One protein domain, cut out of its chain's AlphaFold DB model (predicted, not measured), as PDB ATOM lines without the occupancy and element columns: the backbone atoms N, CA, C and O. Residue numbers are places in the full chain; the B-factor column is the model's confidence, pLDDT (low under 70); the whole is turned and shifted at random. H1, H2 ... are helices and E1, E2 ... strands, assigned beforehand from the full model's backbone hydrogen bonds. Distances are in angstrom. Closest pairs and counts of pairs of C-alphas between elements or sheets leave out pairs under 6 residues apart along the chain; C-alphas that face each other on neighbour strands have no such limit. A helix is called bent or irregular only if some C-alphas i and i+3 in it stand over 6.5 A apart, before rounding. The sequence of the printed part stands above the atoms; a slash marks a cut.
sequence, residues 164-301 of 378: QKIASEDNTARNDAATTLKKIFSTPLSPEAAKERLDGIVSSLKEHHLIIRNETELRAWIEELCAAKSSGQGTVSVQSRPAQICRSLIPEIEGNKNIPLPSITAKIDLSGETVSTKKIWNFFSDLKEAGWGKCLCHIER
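What this domain is: This is residues 164 to 301 of the 378 residues of an uncharacterized protein of Selenomonas sp. oral taxon 137 str. F0430 (UniProt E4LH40). A long helical hairpin, H1 and H2 side by side, runs along one side of this domain; the shorter helices H3, H5 and H6 pack on it, and H4 packs on these three, the helices partly aligned and partly crossed. H3 packs beside H2, H6 crosses H1, H5 packs on the last residues of H1, and H4 packs on H3, H5 and H6, away from the hairpin; two separate ribbons of two short strands, E1 with E4 and E2 with E3, lie toward opposite ends of the longest axis. The printed part has 138 residues, with six named helices and four named strands in the order H1 H2 E1 H3 E2 H4 E3 H5 H6 E4, and both ribbons are antiparallel. The class is mostly helix; the whole is compact, with a radius of gyration of the C-alphas of 15.0 A, and spans 49 by 35 by 22 A.

How they stand to each other: H1, residues 164 to 186, and H2, residues 191 to 207, form a helical hairpin; they touch at a shallow tilt of 2 degrees, opposite ways, and their closest C-alphas, those of Ala 177 and Ile 201, are 5.9 A apart. H3, residues 215 to 230, touches H2 at a shallow tilt of 23 degrees, opposite ways, with the closest C-alphas, those of Pro 191 and Cys 226, 5.2 A apart; H2 touches H3 with residues 191 to 198 alone. H1 and H3 are apart. H4, residues 241 to 255, touches H3 at a steep tilt of 67 degrees, only just short of about perpendicular; the closest C-alphas, those of Trp 221 and Pro 242, are 5.1 A apart. H4 is apart from H1 and from H2. H5, residues 277 to 286, touches residues 182 to 186 of H1 alone, with the C-alphas of Phe 185 and Ser 285 closest at 4.8 A. H6, residues 289 to 296, touches H1 through residues 174 to 182 of H1 alone, about perpendicular at 89 degrees, with the C-alphas of Ala 178 and Gly 293 closest at 5.4 A. H6 also touches H4, with the C-alphas of Leu 249 and Cys 295 closest at 7.0 A. E1, residues 210 to 212, and E4, residues 299 to 301, are antiparallel neighbours; N 211 and O 300 are 2.8 A apart, within hydrogen-bond range. E2, residues 235 to 237, and E3, residues 274 to 276, are antiparallel neighbours too, with N 275 and O 236 within hydrogen-bond range at 2.8 A. Every O i to N i+4 pair is within hydrogen-bond range in H2, H3, H5 and H6, against 18 of 19 in H1 and 9 of 11 in H4.

Where its parts are: H1 begins at C-alpha 164, (-5.270, 77.166, 53.448), and is 33.1 A long from first to last C-alpha. H2 measures 24.7 A, H3 22.3 A and H4 22.0 A. H4 is irregular, but only just: C-alphas 248 and 251 are 6.50 A apart. E3 runs from residue 274 to 276 and H5 follows at C-alpha 277, (6.895, 82.774, 12.892), with no residue between them. H5 measures 14.2 A and H6 9.9 A. E4 ends at C-alpha 301, (-2.577, 88.620, 43.880).

The domain as a whole: The two C-alphas farthest apart, those of Gln 164 and Glu 273, are 49.7 A apart. The printed part has no cut. The one long link is H4 to E3, residues 256 to 273, whose C-alphas lie 13 to 22 A from the mean of all C-alphas; the other links are tight. The mean pLDDT of the printed part is 82.8, and nine residues are under 70: residue 188, residues 257 to 261 and residues 264 to 266.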
ATOM      1  N   GLN A 164      -5.502  78.394  54.217       86.06
ATOM      2  CA  GLN A 164      -5.270  77.166  53.448       86.06
ATOM      3  C   GLN A 164      -6.198  77.066  52.236       86.06
ATOM      4  O   GLN A 164      -5.744  76.733  51.140       86.06
ATOM      5  N   LYS A 165      -7.484  77.395  52.414       87.81
ATOM      6  CA  LYS A 165      -8.449  77.435  51.315       87.81
ATOM      7  C   LYS A 165      -8.020  78.442  50.244       87.81
ATOM      8  O   LYS A 165      -7.920  78.059  49.083       87.81
ATOM      9  N   ILE A 166      -7.655  79.665  50.637       87.00
ATOM     10  CA  ILE A 166      -7.139  80.699  49.724       87.00
ATOM     11  C   ILE A 166      -5.906  80.198  48.967       87.00
ATOM     12  O   ILE A 166      -5.847  80.308  47.747       87.00
ATOM     13  N   ALA A 167      -4.932  79.607  49.663       84.69
ATOM     14  CA  ALA A 167      -3.727  79.087  49.024       84.69
ATOM     15  C   ALA A 167      -4.040  77.968  48.010       84.69
ATOM     16  O   ALA A 167      -3.406  77.890  46.956       84.69
ATOM     17  N   SER A 168      -5.025  77.115  48.308       85.44
ATOM     18  CA  SER A 168      -5.465  76.055  47.395       85.44
ATOM     19  C   SER A 168      -6.186  76.599  46.157       85.44
ATOM     20  O   SER A 168      -5.878  76.175  45.043       85.44
ATOM     21  N   GLU A 169      -7.080  77.576  46.326       86.44
ATOM     22  CA  GLU A 169      -7.808  78.235  45.234       86.44
ATOM     23  C   GLU A 169      -6.851  79.011  44.326       86.44
ATOM     24  O   GLU A 169      -6.914  78.874  43.106       86.44
ATOM     25  N   ASP A 170      -5.896  79.737  44.916       85.25
ATOM     26  CA  ASP A 170      -4.857  80.462  44.189       85.25
ATOM     27  C   ASP A 170      -4.032  79.512  43.296       85.25
ATOM     28  O   ASP A 170      -3.710  79.841  42.154       85.25
ATOM     29  N   ASN A 171      -3.676  78.320  43.790       83.44
ATOM     30  CA  ASN A 171      -2.936  77.331  43.000       83.44
ATOM     31  C   ASN A 171      -3.770  76.764  41.847       83.44
ATOM     32  O   ASN A 171      -3.251  76.606  40.741       83.44
ATOM     33  N   THR A 172      -5.050  76.480  42.089       86.88
ATOM     34  CA  THR A 172      -5.977  75.999  41.058       86.88
ATOM     35  C   THR A 172      -6.150  77.040  39.954       86.88
ATOM     36  O   THR A 172      -5.872  76.741  38.795       86.88
ATOM     37  N   ALA A 173      -6.463  78.288  40.311       86.62
ATOM     38  CA  ALA A 173      -6.647  79.376  39.350       86.62
ATOM     39  C   ALA A 173      -5.393  79.627  38.494       86.62
ATOM     40  O   ALA A 173      -5.488  79.823  37.281       86.62
ATOM     41  N   ARG A 174      -4.193  79.558  39.093       85.06
ATOM     42  CA  ARG A 174      -2.925  79.667  38.346       85.06
ATOM     43  C   ARG A 174      -2.742  78.536  37.335       85.06
ATOM     44  O   ARG A 174      -2.341  78.794  36.199       85.06
ATOM     45  N   ASN A 175      -3.031  77.297  37.731       84.94
ATOM     46  CA  ASN A 175      -2.916  76.138  36.845       84.94
ATOM     47  C   ASN A 175      -3.934  76.197  35.696       84.94
ATOM     48  O   ASN A 175      -3.584  75.900  34.549       84.94
ATOM     49  N   ASP A 176      -5.160  76.628  35.980       86.88
ATOM     50  CA  ASP A 176      -6.225  76.765  34.985       86.88
ATOM     51  C   ASP A 176      -5.910  77.867  33.969       86.88
ATOM     52  O   ASP A 176      -6.040  77.653  32.757       86.88
ATOM     53  N   ALA A 177      -5.402  79.014  34.432       86.94
ATOM     54  CA  ALA A 177      -4.942  80.094  33.565       86.94
ATOM     55  C   ALA A 177      -3.789  79.634  32.657       86.94
ATOM     56  O   ALA A 177      -3.873  79.788  31.437       86.94
ATOM     57  N   ALA A 178      -2.754  78.993  33.215       85.00
ATOM     58  CA  ALA A 178      -1.625  78.470  32.439       85.00
ATOM     59  C   ALA A 178      -2.065  77.430  31.392       85.00
ATOM     60  O   ALA A 178      -1.612  77.453  30.245       85.00
ATOM     61  N   THR A 179      -2.996  76.545  31.757       85.56
ATOM     62  CA  THR A 179      -3.562  75.539  30.846       85.56
ATOM     63  C   THR A 179      -4.359  76.190  29.716       85.56
ATOM     64  O   THR A 179      -4.261  75.781  28.556       85.56
ATOM     65  N   THR A 180      -5.149  77.216  30.031       85.56
ATOM     66  CA  THR A 180      -5.974  77.932  29.051       85.56
ATOM     67  C   THR A 180      -5.119  78.752  28.088       85.56
ATOM     68  O   THR A 180      -5.368  78.720  26.884       85.56
ATOM     69  N   LEU A 181      -4.063  79.398  28.585       84.31
ATOM     70  CA  LEU A 181      -3.076  80.106  27.769       84.31
ATOM     71  C   LEU A 181      -2.351  79.164  26.815       84.31
ATOM     72  O   LEU A 181      -2.289  79.432  25.620       84.31
ATOM     73  N   LYS A 182      -1.881  78.012  27.298       83.69
ATOM     74  CA  LYS A 182      -1.229  77.008  26.447       83.69
ATOM     75  C   LYS A 182      -2.129  76.556  25.291       83.69
ATOM     76  O   LYS A 182      -1.662  76.426  24.158       83.69
ATOM     77  N   LYS A 183      -3.437  76.391  25.536       83.50
ATOM     78  CA  LYS A 183      -4.422  76.049  24.490       83.50
ATOM     79  C   LYS A 183      -4.506  77.100  23.375       83.50
ATOM     80  O   LYS A 183      -4.848  76.721  22.258       83.50
ATOM     81  N   ILE A 184      -4.160  78.368  23.633       82.62
ATOM     82  CA  ILE A 184      -4.088  79.409  22.589       82.62
ATOM     83  C   ILE A 184      -3.054  79.037  21.515       82.62
ATOM     84  O   ILE A 184      -3.248  79.309  20.334       82.62
ATOM     85  N   PHE A 185      -1.974  78.360  21.902       78.31
ATOM     86  CA  PHE A 185      -0.878  78.004  20.997       78.31
ATOM     87  C   PHE A 185      -1.018  76.594  20.424       78.31
ATOM     88  O   PHE A 185      -0.513  76.320  19.335       78.31
ATOM     89  N   SER A 186      -1.750  75.707  21.101       76.12
ATOM     90  CA  SER A 186      -2.036  74.360  20.592       76.12
ATOM     91  C   SER A 186      -3.044  74.349  19.438       76.12
ATOM     92  O   SER A 186      -3.081  73.393  18.665       76.12
ATOM     93  N   THR A 187      -3.867  75.390  19.294       72.06
ATOM     94  CA  THR A 187      -4.866  75.497  18.222       72.06
ATOM     95  C   THR A 187      -4.692  76.834  17.500       72.06
ATOM     96  O   THR A 187      -4.669  77.863  18.165       72.06
ATOM     97  N   PRO A 188      -4.548  76.878  16.162       67.50
ATOM     98  CA  PRO A 188      -4.494  78.148  15.442       67.50
ATOM     99  C   PRO A 188      -5.784  78.942  15.687       67.50
ATOM    100  O   PRO A 188      -6.868  78.467  15.356       67.50
ATOM    101  N   LEU A 189      -5.661  80.131  16.270       74.69
ATOM    102  CA  LEU A 189      -6.765  81.048  16.550       74.69
ATOM    103  C   LEU A 189      -6.573  82.339  15.752       74.69
ATOM    104  O   LEU A 189      -5.436  82.714  15.451       74.69
ATOM    105  N   SER A 190      -7.677  83.012  15.419       81.31
ATOM    106  CA  SER A 190      -7.611  84.387  14.920       81.31
ATOM    107  C   SER A 190      -7.185  85.338  16.052       81.31
ATOM    108  O   SER A 190      -7.349  84.991  17.229       81.31
ATOM    109  N   PRO A 191      -6.659  86.534  15.734       81.25
ATOM    110  CA  PRO A 191      -6.318  87.540  16.741       81.25
ATOM    111  C   PRO A 191      -7.489  87.868  17.681       81.25
ATOM    112  O   PRO A 191      -7.304  87.972  18.892       81.25
ATOM    113  N   GLU A 192      -8.709  87.947  17.149       85.19
ATOM    114  CA  GLU A 192      -9.928  88.241  17.909       85.19
ATOM    115  C   GLU A 192     -10.257  87.115  18.896       85.19
ATOM    116  O   GLU A 192     -10.537  87.376  20.063       85.19
ATOM    117  N   ALA A 193     -10.151  85.858  18.457       86.19
ATOM    118  CA  ALA A 193     -10.412  84.700  19.310       86.19
ATOM    119  C   ALA A 193      -9.332  84.510  20.393       86.19
ATOM    120  O   ALA A 193      -9.621  84.018  21.486       86.19
ATOM    121  N   ALA A 194      -8.081  84.891  20.109       85.12
ATOM    122  CA  ALA A 194      -7.018  84.921  21.111       85.12
ATOM    123  C   ALA A 194      -7.288  86.003  22.170       85.12
ATOM    124  O   ALA A 194      -7.161  85.731  23.366       85.12
ATOM    125  N   LYS A 195      -7.729  87.191  21.741       87.56
ATOM    126  CA  LYS A 195      -8.100  88.294  22.633       87.56
ATOM    127  C   LYS A 195      -9.267  87.934  23.552       87.56
ATOM    128  O   LYS A 195      -9.141  88.095  24.762       87.56
ATOM    129  N   GLU A 196     -10.346  87.375  23.008       90.25
ATOM    130  CA  GLU A 196     -11.514  86.942  23.791       90.25
ATOM    131  C   GLU A 196     -11.133  85.909  24.866       90.25
ATOM    132  O   GLU A 196     -11.567  85.991  26.015       90.25
ATOM    133  N   ARG A 197     -10.247  84.961  24.531       88.38
ATOM    134  CA  ARG A 197      -9.734  83.985  25.504       88.38
ATOM    135  C   ARG A 197      -8.905  84.637  26.606       88.38
ATOM    136  O   ARG A 197      -9.052  84.252  27.764       88.38
ATOM    137  N   LEU A 198      -8.043  85.595  26.262       88.94
ATOM    138  CA  LEU A 198      -7.269  86.354  27.249       88.94
ATOM    139  C   LEU A 198      -8.190  87.157  28.175       88.94
ATOM    140  O   LEU A 198      -7.978  87.144  29.384       88.94
ATOM    141  N   ASP A 199      -9.246  87.775  27.641       90.75
ATOM    142  CA  ASP A 199     -10.254  88.485  28.437       90.75
ATOM    143  C   ASP A 199     -10.986  87.550  29.407       90.75
ATOM    144  O   ASP A 199     -11.187  87.901  30.573       90.75
ATOM    145  N   GLY A 200     -11.316  86.332  28.966       90.88
ATOM    146  CA  GLY A 200     -11.885  85.293  29.826       90.88
ATOM    147  C   GLY A 200     -10.947  84.876  30.963       90.88
ATOM    148  O   GLY A 200     -11.375  84.803  32.115       90.88
ATOM    149  N   ILE A 201      -9.656  84.663  30.670       89.50
ATOM    150  CA  ILE A 201      -8.640  84.338  31.687       89.50
ATOM    151  C   ILE A 201      -8.519  85.473  32.707       89.50
ATOM    152  O   ILE A 201      -8.547  85.226  33.909       89.50
ATOM    153  N   VAL A 202      -8.409  86.718  32.241       90.00
ATOM    154  CA  VAL A 202      -8.265  87.889  33.115       90.00
ATOM    155  C   VAL A 202      -9.503  88.079  33.991       90.00
ATOM    156  O   VAL A 202      -9.369  88.366  35.177       90.00
ATOM    157  N   SER A 203     -10.701  87.874  33.442       90.62
ATOM    158  CA  SER A 203     -11.953  87.973  34.204       90.62
ATOM    159  C   SER A 203     -12.036  86.897  35.287       90.62
ATOM    160  O   SER A 203     -12.277  87.219  36.447       90.62
ATOM    161  N   SER A 204     -11.728  85.644  34.938       89.50
ATOM    162  CA  SER A 204     -11.681  84.529  35.888       89.50
ATOM    163  C   SER A 204     -10.652  84.758  37.004       89.50
ATOM    164  O   SER A 204     -10.950  84.547  38.176       89.50
ATOM    165  N   LEU A 205      -9.457  85.262  36.682       89.25
ATOM    166  CA  LEU A 205      -8.449  85.598  37.694       89.25
ATOM    167  C   LEU A 205      -8.917  86.728  38.625       89.25
ATOM    168  O   LEU A 205      -8.719  86.638  39.839       89.25
ATOM    169  N   LYS A 206      -9.589  87.756  38.091       87.25
ATOM    170  CA  LYS A 206     -10.123  88.875  38.883       87.25
ATOM    171  C   LYS A 206     -11.173  88.440  39.904       87.25
ATOM    172  O   LYS A 206     -11.166  88.979  41.008       87.25
ATOM    173  N   GLU A 207     -12.006  87.444  39.598       85.62
ATOM    174  CA  GLU A 207     -12.960  86.864  40.566       85.62
ATOM    175  C   GLU A 207     -12.257  86.306  41.813       85.62
ATOM    176  O   GLU A 207     -12.794  86.347  42.920       85.62
ATOM    177  N   HIS A 208     -11.013  85.852  41.654       83.94
ATOM    178  CA  HIS A 208     -10.165  85.377  42.741       83.94
ATOM    179  C   HIS A 208      -9.207  86.451  43.282       83.94
ATOM    180  O   HIS A 208      -8.355  86.126  44.106       83.94
ATOM    181  N   HIS A 209      -9.329  87.721  42.878       86.94
ATOM    182  CA  HIS A 209      -8.361  88.810  43.107       86.94
ATOM    183  C   HIS A 209      -6.918  88.452  42.712       86.94
ATOM    184  O   HIS A 209      -5.963  88.731  43.446       86.94
ATOM    185  N   LEU A 210      -6.763  87.794  41.566       87.69
ATOM    186  CA  LEU A 210      -5.486  87.528  40.915       87.69
ATOM    187  C   LEU A 210      -5.345  88.418  39.676       87.69
ATOM    188  O   LEU A 210      -6.325  88.720  38.996       87.69
ATOM    189  N   ILE A 211      -4.114  88.818  39.379       86.81
ATOM    190  CA  ILE A 211      -3.752  89.642  38.225       86.81
ATOM    191  C   ILE A 211      -2.545  89.040  37.507       86.81
ATOM    192  O   ILE A 211      -1.753  88.307  38.099       86.81
ATOM    193  N   ILE A 212      -2.400  89.358  36.223       86.19
ATOM    194  CA  ILE A 212      -1.200  89.038  35.448       86.19
ATOM    195  C   ILE A 212      -0.324  90.290  35.454       86.19
ATOM    196  O   ILE A 212      -0.706  91.291  34.853       86.19
ATOM    197  N   ARG A 213       0.848  90.240  36.098       81.31
ATOM    198  CA  ARG A 213       1.720  91.419  36.276       81.31
ATOM    199  C   ARG A 213       2.012  92.165  34.968       81.31
ATOM    200  O   ARG A 213       1.897  93.382  34.903       81.31
ATOM    201  N   ASN A 214       2.303  91.419  33.902       79.06
ATOM    202  CA  ASN A 214       2.626  91.960  32.579       79.06
ATOM    203  C   ASN A 214       1.478  91.752  31.575       79.06
ATOM    204  O   ASN A 214       1.728  91.447  30.410       79.06
ATOM    205  N   GLU A 215       0.215  91.876  32.008       86.31
ATOM    206  CA  GLU A 215      -0.970  91.623  31.165       86.31
ATOM    207  C   GLU A 215      -0.908  92.361  29.818       86.31
ATOM    208  O   GLU A 215      -1.126  91.761  28.764       86.31
ATOM    209  N   THR A 216      -0.582  93.656  29.836       85.88
ATOM    210  CA  THR A 216      -0.528  94.496  28.631       85.88
ATOM    211  C   THR A 216       0.511  93.998  27.633       85.88
ATOM    212  O   THR A 216       0.238  93.917  26.437       85.88
ATOM    213  N   GLU A 217       1.701  93.644  28.119       84.62
ATOM    214  CA  GLU A 217       2.773  93.129  27.273       84.62
ATOM    215  C   GLU A 217       2.429  91.736  26.743       84.62
ATOM    216  O   GLU A 217       2.584  91.489  25.546       84.62
ATOM    217  N   LEU A 218       1.863  90.874  27.599       86.62
ATOM    218  CA  LEU A 218       1.358  89.553  27.231       86.62
ATOM    219  C   LEU A 218       0.359  89.638  26.075       86.62
ATOM    220  O   LEU A 218       0.511  88.949  25.070       86.62
ATOM    221  N   ARG A 219      -0.638  90.519  26.187       88.69
ATOM    222  CA  ARG A 219      -1.622  90.758  25.122       88.69
ATOM    223  C   ARG A 219      -0.951  91.231  23.841       88.69
ATOM    224  O   ARG A 219      -1.203  90.671  22.778       88.69
ATOM    225  N   ALA A 220      -0.065  92.217  23.952       87.44
ATOM    226  CA  ALA A 220       0.557  92.858  22.805       87.44
ATOM    227  C   ALA A 220       1.381  91.885  21.948       87.44
ATOM    228  O   ALA A 220       1.267  91.905  20.722       87.44
ATOM    229  N   TRP A 221       2.203  91.027  22.562       88.31
ATOM    230  CA  TRP A 221       3.007  90.081  21.785       88.31
ATOM    231  C   TRP A 221       2.167  88.906  21.255       88.31
ATOM    232  O   TRP A 221       2.438  88.417  20.157       88.31
ATOM    233  N   ILE A 222       1.117  88.475  21.967       88.12
ATOM    234  CA  ILE A 222       0.199  87.436  21.467       88.12
ATOM    235  C   ILE A 222      -0.554  87.931  20.231       88.12
ATOM    236  O   ILE A 222      -0.633  87.207  19.235       88.12
ATOM    237  N   GLU A 223      -1.076  89.157  20.272       87.19
ATOM    238  CA  GLU A 223      -1.759  89.787  19.140       87.19
ATOM    239  C   GLU A 223      -0.828  89.906  17.925       87.19
ATOM    240  O   GLU A 223      -1.200  89.488  16.826       87.19
ATOM    241  N   GLU A 224       0.405  90.385  18.124       88.25
ATOM    242  CA  GLU A 224       1.417  90.506  17.065       88.25
ATOM    243  C   GLU A 224       1.737  89.148  16.420       88.25
ATOM    244  O   GLU A 224       1.761  89.019  15.193       88.25
ATOM    245  N   LEU A 225       1.908  88.100  17.233       87.19
ATOM    246  CA  LEU A 225       2.192  86.756  16.734       87.19
ATOM    247  C   LEU A 225       0.998  86.145  15.981       87.19
ATOM    248  O   LEU A 225       1.183  85.497  14.945       87.19
ATOM    249  N   CYS A 226      -0.229  86.352  16.472       85.75
ATOM    250  CA  CYS A 226      -1.444  85.885  15.801       85.75
ATOM    251  C   CYS A 226      -1.665  86.612  14.467       85.75
ATOM    252  O   CYS A 226      -2.037  85.975  13.475       85.75
ATOM    253  N   ALA A 227      -1.386  87.916  14.407       85.38
ATOM    254  CA  ALA A 227      -1.470  88.712  13.185       85.38
ATOM    255  C   ALA A 227      -0.424  88.279  12.141       85.38
ATOM    256  O   ALA A 227      -0.769  88.066  10.974       85.38
ATOM    257  N   ALA A 228       0.830  88.061  12.553       83.88
ATOM    258  CA  ALA A 228       1.887  87.547  11.677       83.88
ATOM    259  C   ALA A 228       1.523  86.172  11.089       83.88
ATOM    260  O   ALA A 228       1.701  85.913   9.899       83.88
ATOM    261  N   LYS A 229       0.934  85.286  11.900       80.81
ATOM    262  CA  LYS A 229       0.485  83.969  11.429       80.81
ATOM    263  C   LYS A 229      -0.709  84.057  10.472       80.81
ATOM    264  O   LYS A 229      -0.728  83.343   9.472       80.81
ATOM    265  N   SER A 230      -1.676  84.930  10.755       80.88
ATOM    266  CA  SER A 230      -2.895  85.097   9.946       80.88
ATOM    267  C   SER A 230      -2.620  85.755   8.592       80.88
ATOM    268  O   SER A 230      -3.228  85.390   7.592       80.88
ATOM    269  N   SER A 231      -1.661  86.682   8.543       81.62
ATOM    270  CA  SER A 231      -1.199  87.331   7.307       81.62
ATOM    271  C   SER A 231      -0.310  86.438   6.431       81.62
ATOM    272  O   SER A 231       0.075  86.842   5.335       81.62
ATOM    273  N   GLY A 232       0.039  85.232   6.893       78.38
ATOM    274  CA  GLY A 232       0.954  84.338   6.185       78.38
ATOM    275  C   GLY A 232       2.412  84.809   6.200       78.38
ATOM    276  O   GLY A 232       3.219  84.293   5.425       78.38
ATOM    277  N   GLN A 233       2.777  85.758   7.071       78.88
ATOM    278  CA  GLN A 233       4.169  86.168   7.250       78.88
ATOM    279  C   GLN A 233       4.987  84.990   7.793       78.88
ATOM    280  O   GLN A 233       4.858  84.573   8.947       78.88
ATOM    281  N   GLY A 234       5.848  84.425   6.940       81.62
ATOM    282  CA  GLY A 234       6.701  83.285   7.292       81.62
ATOM    283  C   GLY A 234       7.789  83.619   8.320       81.62
ATOM    284  O   GLY A 234       8.293  82.715   9.001       81.62
ATOM    285  N   THR A 235       8.125  84.903   8.451       87.69
ATOM    286  CA  THR A 235       9.122  85.436   9.379       87.69
ATOM    287  C   THR A 235       8.641  86.732  10.035       87.69
ATOM    288  O   THR A 235       7.842  87.472   9.466       87.69
ATOM    289  N   VAL A 236       9.159  87.006  11.232       89.69
ATOM    290  CA  VAL A 236       9.025  88.278  11.958       89.69
ATOM    291  C   VAL A 236      10.414  88.840  12.251       89.69
ATOM    292  O   VAL A 236      11.392  88.091  12.301       89.69
ATOM    293  N   SER A 237      10.528  90.157  12.440       89.94
ATOM    294  CA  SER A 237      11.796  90.775  12.850       89.94
ATOM    295  C   SER A 237      12.256  90.214  14.197       89.94
ATOM    296  O   SER A 237      11.441  89.981  15.087       89.94
ATOM    297  N   VAL A 238      13.563  90.054  14.396       87.62
ATOM    298  CA  VAL A 238      14.117  89.700  15.716       87.62
ATOM    299  C   VAL A 238      13.883  90.806  16.759       87.62
ATOM    300  O   VAL A 238      13.923  90.537  17.956       87.62
ATOM    301  N   GLN A 239      13.562  92.027  16.318       87.62
ATOM    302  CA  GLN A 239      13.143  93.138  17.181       87.62
ATOM    303  C   GLN A 239      11.636  93.146  17.491       87.62
ATOM    304  O   GLN A 239      11.170  94.026  18.207       87.62
ATOM    305  N   SER A 240      10.865  92.195  16.952       88.19
ATOM    306  CA  SER A 240       9.445  92.027  17.297       88.19
ATOM    307  C   SER A 240       9.279  91.620  18.762       88.19
ATOM    308  O   SER A 240      10.137  90.921  19.316       88.19
ATOM    309  N   ARG A 241       8.154  91.988  19.388       88.88
ATOM    310  CA  ARG A 241       7.898  91.629  20.796       88.88
ATOM    311  C   ARG A 241       7.932  90.111  21.027       88.88
ATOM    312  O   ARG A 241       8.609  89.685  21.959       88.88
ATOM    313  N   PRO A 242       7.320  89.259  20.175       88.25
ATOM    314  CA  PRO A 242       7.396  87.807  20.348       88.25
ATOM    315  C   PRO A 242       8.832  87.267  20.313       88.25
ATOM    316  O   PRO A 242       9.168  86.362  21.075       88.25
ATOM    317  N   ALA A 243       9.694  87.821  19.452       87.00
ATOM    318  CA  ALA A 243      11.091  87.404  19.354       87.00
ATOM    319  C   ALA A 243      11.924  87.865  20.563       87.00
ATOM    320  O   ALA A 243      12.767  87.106  21.047       87.00
ATOM    321  N   GLN A 244      11.668  89.072  21.078       88.69
ATOM    322  CA  GLN A 244      12.308  89.582  22.292       88.69
ATOM    323  C   GLN A 244      11.923  88.759  23.529       88.69
ATOM    324  O   GLN A 244      12.801  88.409  24.314       88.69
ATOM    325  N   ILE A 245      10.655  88.354  23.645       87.31
ATOM    326  CA  ILE A 245      10.189  87.460  24.714       87.31
ATOM    327  C   ILE A 245      10.870  86.087  24.628       87.31
ATOM    328  O   ILE A 245      11.334  85.564  25.636       87.31
ATOM    329  N   CYS A 246      11.027  85.498  23.436       86.38
ATOM    330  CA  CYS A 246      11.829  84.275  23.305       86.38
ATOM    331  C   CYS A 246      13.287  84.496  23.742       86.38
ATOM    332  O   CYS A 246      13.859  83.640  24.414       86.38
ATOM    333  N   ARG A 247      13.891  85.637  23.386       86.50
ATOM    334  CA  ARG A 247      15.283  85.957  23.735       86.50
ATOM    335  C   ARG A 247      15.505  86.030  25.246       86.50
ATOM    336  O   ARG A 247      16.536  85.550  25.707       86.50
ATOM    337  N   SER A 248      14.573  86.620  25.993       83.75
ATOM    338  CA  SER A 248      14.670  86.710  27.454       83.75
ATOM    339  C   SER A 248      14.369  85.376  28.142       83.75
ATOM    340  O   SER A 248      15.045  85.019  29.102       83.75
ATOM    341  N   LEU A 249      13.410  84.603  27.621       81.62
ATOM    342  CA  LEU A 249      12.964  83.352  28.241       81.62
ATOM    343  C   LEU A 249      13.906  82.169  28.037       81.62
ATOM    344  O   LEU A 249      13.990  81.314  28.915       81.62
ATOM    345  N   ILE A 250      14.575  82.069  26.882       83.69
ATOM    346  CA  ILE A 250      15.441  80.920  26.571       83.69
ATOM    347  C   ILE A 250      16.500  80.709  27.676       83.69
ATOM    348  O   ILE A 250      16.517  79.615  28.247       83.69
ATOM    349  N   PRO A 251      17.298  81.722  28.074       80.06
ATOM    350  CA  PRO A 251      18.269  81.571  29.159       80.06
ATOM    351  C   PRO A 251      17.635  81.232  30.516       80.06
ATOM    352  O   PRO A 251      18.202  80.460  31.289       80.06
ATOM    353  N   GLU A 252      16.457  81.789  30.819       77.81
ATOM    354  CA  GLU A 252      15.758  81.553  32.087       77.81
ATOM    355  C   GLU A 252      15.282  80.097  32.209       77.81
ATOM    356  O   GLU A 252      15.451  79.456  33.250       77.81
ATOM    357  N   ILE A 253      14.739  79.545  31.121       75.56
ATOM    358  CA  ILE A 253      14.303  78.147  31.044       75.56
ATOM    359  C   ILE A 253      15.517  77.209  31.082       75.56
ATOM    360  O   ILE A 253      15.483  76.202  31.788       75.56
ATOM    361  N   GLU A 254      16.599  77.542  30.372       75.81
ATOM    362  CA  GLU A 254      17.845  76.763  30.368       75.81
ATOM    363  C   GLU A 254      18.504  76.699  31.754       75.81
ATOM    364  O   GLU A 254      19.011  75.649  32.160       75.81
ATOM    365  N   GLY A 255      18.458  77.799  32.511       72.38
ATOM    366  CA  GLY A 255      18.999  77.882  33.867       72.38
ATOM    367  C   GLY A 255      18.128  77.225  34.945       72.38
ATOM    368  O   GLY A 255      18.621  76.930  36.039       72.38
ATOM    369  N   ASN A 256      16.844  76.966  34.674       72.69
ATOM    370  CA  ASN A 256      15.895  76.485  35.675       72.69
ATOM    371  C   ASN A 256      15.607  74.984  35.539       72.69
ATOM    372  O   ASN A 256      14.729  74.559  34.792       72.69
ATOM    373  N   LYS A 257      16.257  74.168  36.379       68.75
ATOM    374  CA  LYS A 257      16.064  72.701  36.422       68.75
ATOM    375  C   LYS A 257      14.608  72.253  36.635       68.75
ATOM    376  O   LYS A 257      14.282  71.104  36.352       68.75
ATOM    377  N   ASN A 258      13.742  73.131  37.145       69.50
ATOM    378  CA  ASN A 258      12.333  72.830  37.401       69.50
ATOM    379  C   ASN A 258      11.414  73.122  36.204       69.50
ATOM    380  O   ASN A 258      10.209  72.882  36.304       69.50
ATOM    381  N   ILE A 259      11.943  73.659  35.101       69.06
ATOM    382  CA  ILE A 259      11.196  73.934  33.873       69.06
ATOM    383  C   ILE A 259      11.798  73.070  32.764       69.06
ATOM    384  O   ILE A 259      12.957  73.244  32.402       69.06
ATOM    385  N   PRO A 260      11.049  72.103  32.215       68.00
ATOM    386  CA  PRO A 260      11.568  71.279  31.133       68.00
ATOM    387  C   PRO A 260      11.831  72.136  29.893       68.00
ATOM    388  O   PRO A 260      10.898  72.766  29.393       68.00
ATOM    389  N   LEU A 261      13.069  72.128  29.386       67.06
ATOM    390  CA  LEU A 261      13.399  72.817  28.139       67.06
ATOM    391  C   LEU A 261      12.555  72.252  26.986       67.06
ATOM    392  O   LEU A 261      12.567  71.035  26.753       67.06
ATOM    393  N   PRO A 262      11.883  73.109  26.204       70.81
ATOM    394  CA  PRO A 262      11.323  72.701  24.926       70.81
ATOM    395  C   PRO A 262      12.432  72.187  23.998       70.81
ATOM    396  O   PRO A 262      13.484  72.815  23.865       70.81
ATOM    397  N   SER A 263      12.182  71.090  23.280       70.50
ATOM    398  CA  SER A 263      13.134  70.536  22.295       70.50
ATOM    399  C   SER A 263      13.472  71.502  21.145       70.50
ATOM    400  O   SER A 263      14.428  71.297  20.394       70.50
ATOM    401  N   ILE A 264      12.666  72.554  20.991       67.25
ATOM    402  CA  ILE A 264      12.767  73.553  19.934       67.25
ATOM    403  C   ILE A 264      13.616  74.767  20.322       67.25
ATOM    404  O   ILE A 264      14.035  75.495  19.428       67.25
ATOM    405  N   THR A 265      13.928  74.941  21.610       69.81
ATOM    406  CA  THR A 265      14.728  76.052  22.160       69.81
ATOM    407  C   THR A 265      16.058  76.203  21.412       69.81
ATOM    408  O   THR A 265      16.335  77.260  20.859       69.81
ATOM    409  N   ALA A 266      16.799  75.101  21.226       64.81
ATOM    410  CA  ALA A 266      18.068  75.071  20.488       64.81
ATOM    411  C   ALA A 266      17.942  75.311  18.964       64.81
ATOM    412  O   ALA A 266      18.945  75.392  18.260       64.81
ATOM    413  N   LYS A 267      16.717  75.368  18.421       74.88
ATOM    414  CA  LYS A 267      16.443  75.521  16.979       74.88
ATOM    415  C   LYS A 267      15.976  76.929  16.604       74.88
ATOM    416  O   LYS A 267      15.839  77.214  15.403       74.88
ATOM    417  N   ILE A 268      15.674  77.779  17.586       82.69
ATOM    418  CA  ILE A 268      15.309  79.178  17.358       82.69
ATOM    419  C   ILE A 268      16.606  79.966  17.226       82.69
ATOM    420  O   ILE A 268      17.340  80.146  18.189       82.69
ATOM    421  N   ASP A 269      16.879  80.428  16.012       82.56
ATOM    422  CA  ASP A 269      17.999  81.320  15.752       82.56
ATOM    423  C   ASP A 269      17.512  82.764  15.886       82.56
ATOM    424  O   ASP A 269      16.642  83.204  15.132       82.56
ATOM    425  N   LEU A 270      18.046  83.468  16.884       84.50
ATOM    426  CA  LEU A 270      17.786  84.883  17.148       84.50
ATOM    427  C   LEU A 270      19.003  85.758  16.799       84.50
ATOM    428  O   LEU A 270      19.023  86.929  17.164       84.50
ATOM    429  N   SER A 271      20.033  85.220  16.136       83.06
ATOM    430  CA  SER A 271      21.251  85.970  15.787       83.06
ATOM    431  C   SER A 271      21.120  86.808  14.505       83.06
ATOM    432  O   SER A 271      21.882  87.754  14.320       83.06
ATOM    433  N   GLY A 272      20.147  86.486  13.644       84.25
ATOM    434  CA  GLY A 272      19.885  87.189  12.383       84.25
ATOM    435  C   GLY A 272      18.937  88.394  12.491       84.25
ATOM    436  O   GLY A 272      18.593  88.856  13.576       84.25
ATOM    437  N   GLU A 273      18.479  88.895  11.338       87.62
ATOM    438  CA  GLU A 273      17.530  90.023  11.248       87.62
ATOM    439  C   GLU A 273      16.063  89.600  11.430       87.62
ATOM    440  O   GLU A 273      15.233  90.359  11.941       87.62
ATOM    441  N   THR A 274      15.731  88.373  11.017       90.12
ATOM    442  CA  THR A 274      14.377  87.817  11.088       90.12
ATOM    443  C   THR A 274      14.391  86.388  11.619       90.12
ATOM    444  O   THR A 274      15.383  85.669  11.505       90.12
ATOM    445  N   VAL A 275      13.272  85.970  12.198       89.75
ATOM    446  CA  VAL A 275      13.068  84.643  12.778       89.75
ATOM    447  C   VAL A 275      11.736  84.079  12.297       89.75
ATOM    448  O   VAL A 275      10.776  84.806  12.058       89.75
ATOM    449  N   SER A 276      11.665  82.761  12.114       89.94
ATOM    450  CA  SER A 276      10.454  82.118  11.599       89.94
ATOM    451  C   SER A 276       9.295  82.194  12.595       89.94
ATOM    452  O   SER A 276       9.392  81.671  13.708       89.94
ATOM    453  N   THR A 277       8.157  82.718  12.138       86.94
ATOM    454  CA  THR A 277       6.895  82.774  12.892       86.94
ATOM    455  C   THR A 277       6.471  81.384  13.372       86.94
ATOM    456  O   THR A 277       6.023  81.213  14.501       86.94
ATOM    457  N   LYS A 278       6.690  80.347  12.547       86.69
ATOM    458  CA  LYS A 278       6.404  78.945  12.896       86.69
ATOM    459  C   LYS A 278       7.287  78.437  14.038       86.69
ATOM    460  O   LYS A 278       6.805  77.697  14.889       86.69
ATOM    461  N   LYS A 279       8.571  78.817  14.067       87.69
ATOM    462  CA  LYS A 279       9.490  78.419  15.146       87.69
ATOM    463  C   LYS A 279       9.091  79.065  16.475       87.69
ATOM    464  O   LYS A 279       9.032  78.352  17.472       87.69
ATOM    465  N   ILE A 280       8.756  80.359  16.468       87.19
ATOM    466  CA  ILE A 280       8.241  81.066  17.653       87.19
ATOM    467  C   ILE A 280       6.928  80.433  18.126       87.19
ATOM    468  O   ILE A 280       6.769  80.136  19.305       87.19
ATOM    469  N   TRP A 281       6.000  80.156  17.208       87.50
ATOM    470  CA  TRP A 281       4.730  79.520  17.560       87.50
ATOM    471  C   TRP A 281       4.932  78.160  18.234       87.50
ATOM    472  O   TRP A 281       4.341  77.876  19.275       87.50
ATOM    473  N   ASN A 282       5.787  77.318  17.652       86.06
ATOM    474  CA  ASN A 282       6.050  75.996  18.201       86.06
ATOM    475  C   ASN A 282       6.776  76.065  19.551       86.06
ATOM    476  O   ASN A 282       6.511  75.232  20.405       86.06
ATOM    477  N   PHE A 283       7.633  77.064  19.781       87.06
ATOM    478  CA  PHE A 283       8.267  77.277  21.086       87.06
ATOM    479  C   PHE A 283       7.242  77.440  22.205       87.06
ATOM    480  O   PHE A 283       7.306  76.728  23.203       87.06
ATOM    481  N   PHE A 284       6.258  78.315  22.003       85.12
ATOM    482  CA  PHE A 284       5.193  78.542  22.977       85.12
ATOM    483  C   PHE A 284       4.223  77.358  23.088       85.12
ATOM    484  O   PHE A 284       3.757  77.045  24.184       85.12
ATOM    485  N   SER A 285       3.952  76.663  21.977       82.81
ATOM    486  CA  SER A 285       3.120  75.451  21.967       82.81
ATOM    487  C   SER A 285       3.767  74.280  22.719       82.81
ATOM    488  O   SER A 285       3.071  73.533  23.407       82.81
ATOM    489  N   ASP A 286       5.084  74.111  22.591       83.31
ATOM    490  CA  ASP A 286       5.841  73.020  23.217       83.31
ATOM    491  C   ASP A 286       6.189  73.318  24.686       83.31
ATOM    492  O   ASP A 286       6.592  72.418  25.430       83.31
ATOM    493  N   LEU A 287       6.026  74.571  25.124       82.12
ATOM    494  CA  LEU A 287       6.251  74.967  26.505       82.12
ATOM    495  C   LEU A 287       5.210  74.318  27.430       82.12
ATOM    496  O   LEU A 287       3.995  74.404  27.223       82.12
ATOM    497  N   LYS A 288       5.687  73.660  28.490       77.69
ATOM    498  CA  LYS A 288       4.806  73.064  29.505       77.69
ATOM    499  C   LYS A 288       4.101  74.139  30.334       77.69
ATOM    500  O   LYS A 288       4.579  75.263  30.457       77.69
ATOM    501  N   GLU A 289       3.003  73.758  30.977       74.50
ATOM    502  CA  GLU A 289       2.174  74.604  31.848       74.50
ATOM    503  C   GLU A 289       3.012  75.289  32.939       74.50
ATOM    504  O   GLU A 289       2.816  76.462  33.242       74.50
ATOM    505  N   ALA A 290       4.016  74.586  33.475       71.56
ATOM    506  CA  ALA A 290       4.945  75.139  34.457       71.56
ATOM    507  C   ALA A 290       5.788  76.308  33.911       71.56
ATOM    508  O   ALA A 290       6.092  77.225  34.667       71.56
ATOM    509  N   GLY A 291       6.154  76.288  32.624       74.00
ATOM    510  CA  GLY A 291       6.851  77.403  31.974       74.00
ATOM    511  C   GLY A 291       5.923  78.598  31.760       74.00
ATOM    512  O   GLY A 291       6.315  79.734  32.017       74.00
ATOM    513  N   TRP A 292       4.664  78.333  31.401       79.19
ATOM    514  CA  TRP A 292       3.625  79.360  31.308       79.19
ATOM    515  C   TRP A 292       3.393  80.068  32.643       79.19
ATOM    516  O   TRP A 292       3.484  81.289  32.706       79.19
ATOM    517  N   GLY A 293       3.161  79.319  33.721       71.69
ATOM    518  CA  GLY A 293       2.876  79.905  35.033       71.69
ATOM    519  C   GLY A 293       4.076  80.562  35.723       71.69
ATOM    520  O   GLY A 293       3.883  81.470  36.524       71.69
ATOM    521  N   LYS A 294       5.314  80.113  35.460       71.50
ATOM    522  CA  LYS A 294       6.506  80.644  36.148       71.50
ATOM    523  C   LYS A 294       7.205  81.776  35.402       71.50
ATOM    524  O   LYS A 294       7.681  82.684  36.073       71.50
ATOM    525  N   CYS A 295       7.261  81.725  34.072       71.19
ATOM    526  CA  CYS A 295       8.097  82.643  33.289       71.19
ATOM    527  C   CYS A 295       7.295  83.600  32.397       71.19
ATOM    528  O   CYS A 295       7.747  84.704  32.126       71.19
ATOM    529  N   LEU A 296       6.103  83.207  31.934       74.50
ATOM    530  CA  LEU A 296       5.326  84.000  30.967       74.50
ATOM    531  C   LEU A 296       4.128  84.723  31.574       74.50
ATOM    532  O   LEU A 296       3.763  85.815  31.146       74.50
ATOM    533  N   CYS A 297       3.482  84.101  32.549       72.88
ATOM    534  CA  CYS A 297       2.289  84.620  33.189       72.88
ATOM    535  C   CYS A 297       2.539  84.646  34.680       72.88
ATOM    536  O   CYS A 297       2.138  83.744  35.412       72.88
ATOM    537  N   HIS A 298       3.241  85.696  35.108       78.75
ATOM    538  CA  HIS A 298       3.441  85.981  36.517       78.75
ATOM    539  C   HIS A 298       2.099  86.380  37.135       78.75
ATOM    540  O   HIS A 298       1.710  87.549  37.127       78.75
ATOM    541  N   ILE A 299       1.353  85.364  37.576       83.25
ATOM    542  CA  ILE A 299       0.062  85.533  38.228       83.25
ATOM    543  C   ILE A 299       0.307  85.782  39.709       83.25
ATOM    544  O   ILE A 299       0.661  84.876  40.475       83.25
ATOM    545  N   GLU A 300       0.049  87.011  40.114       83.50
ATOM    546  CA  GLU A 300       0.154  87.472  41.489       83.50
ATOM    547  C   GLU A 300      -1.218  87.895  42.010       83.50
ATOM    548  O   GLU A 300      -2.186  87.993  41.256       83.50
ATOM    549  N   ARG A 301      -1.342  88.063  43.327       84.31
ATOM    550  CA  ARG A 301      -2.577  88.620  43.880       84.31
ATOM    551  C   ARG A 301      -2.605  90.122  43.681       84.31
ATOM    552  O   ARG A 301      -1.571  90.776  43.741       84.31
TER     553      ARG A 301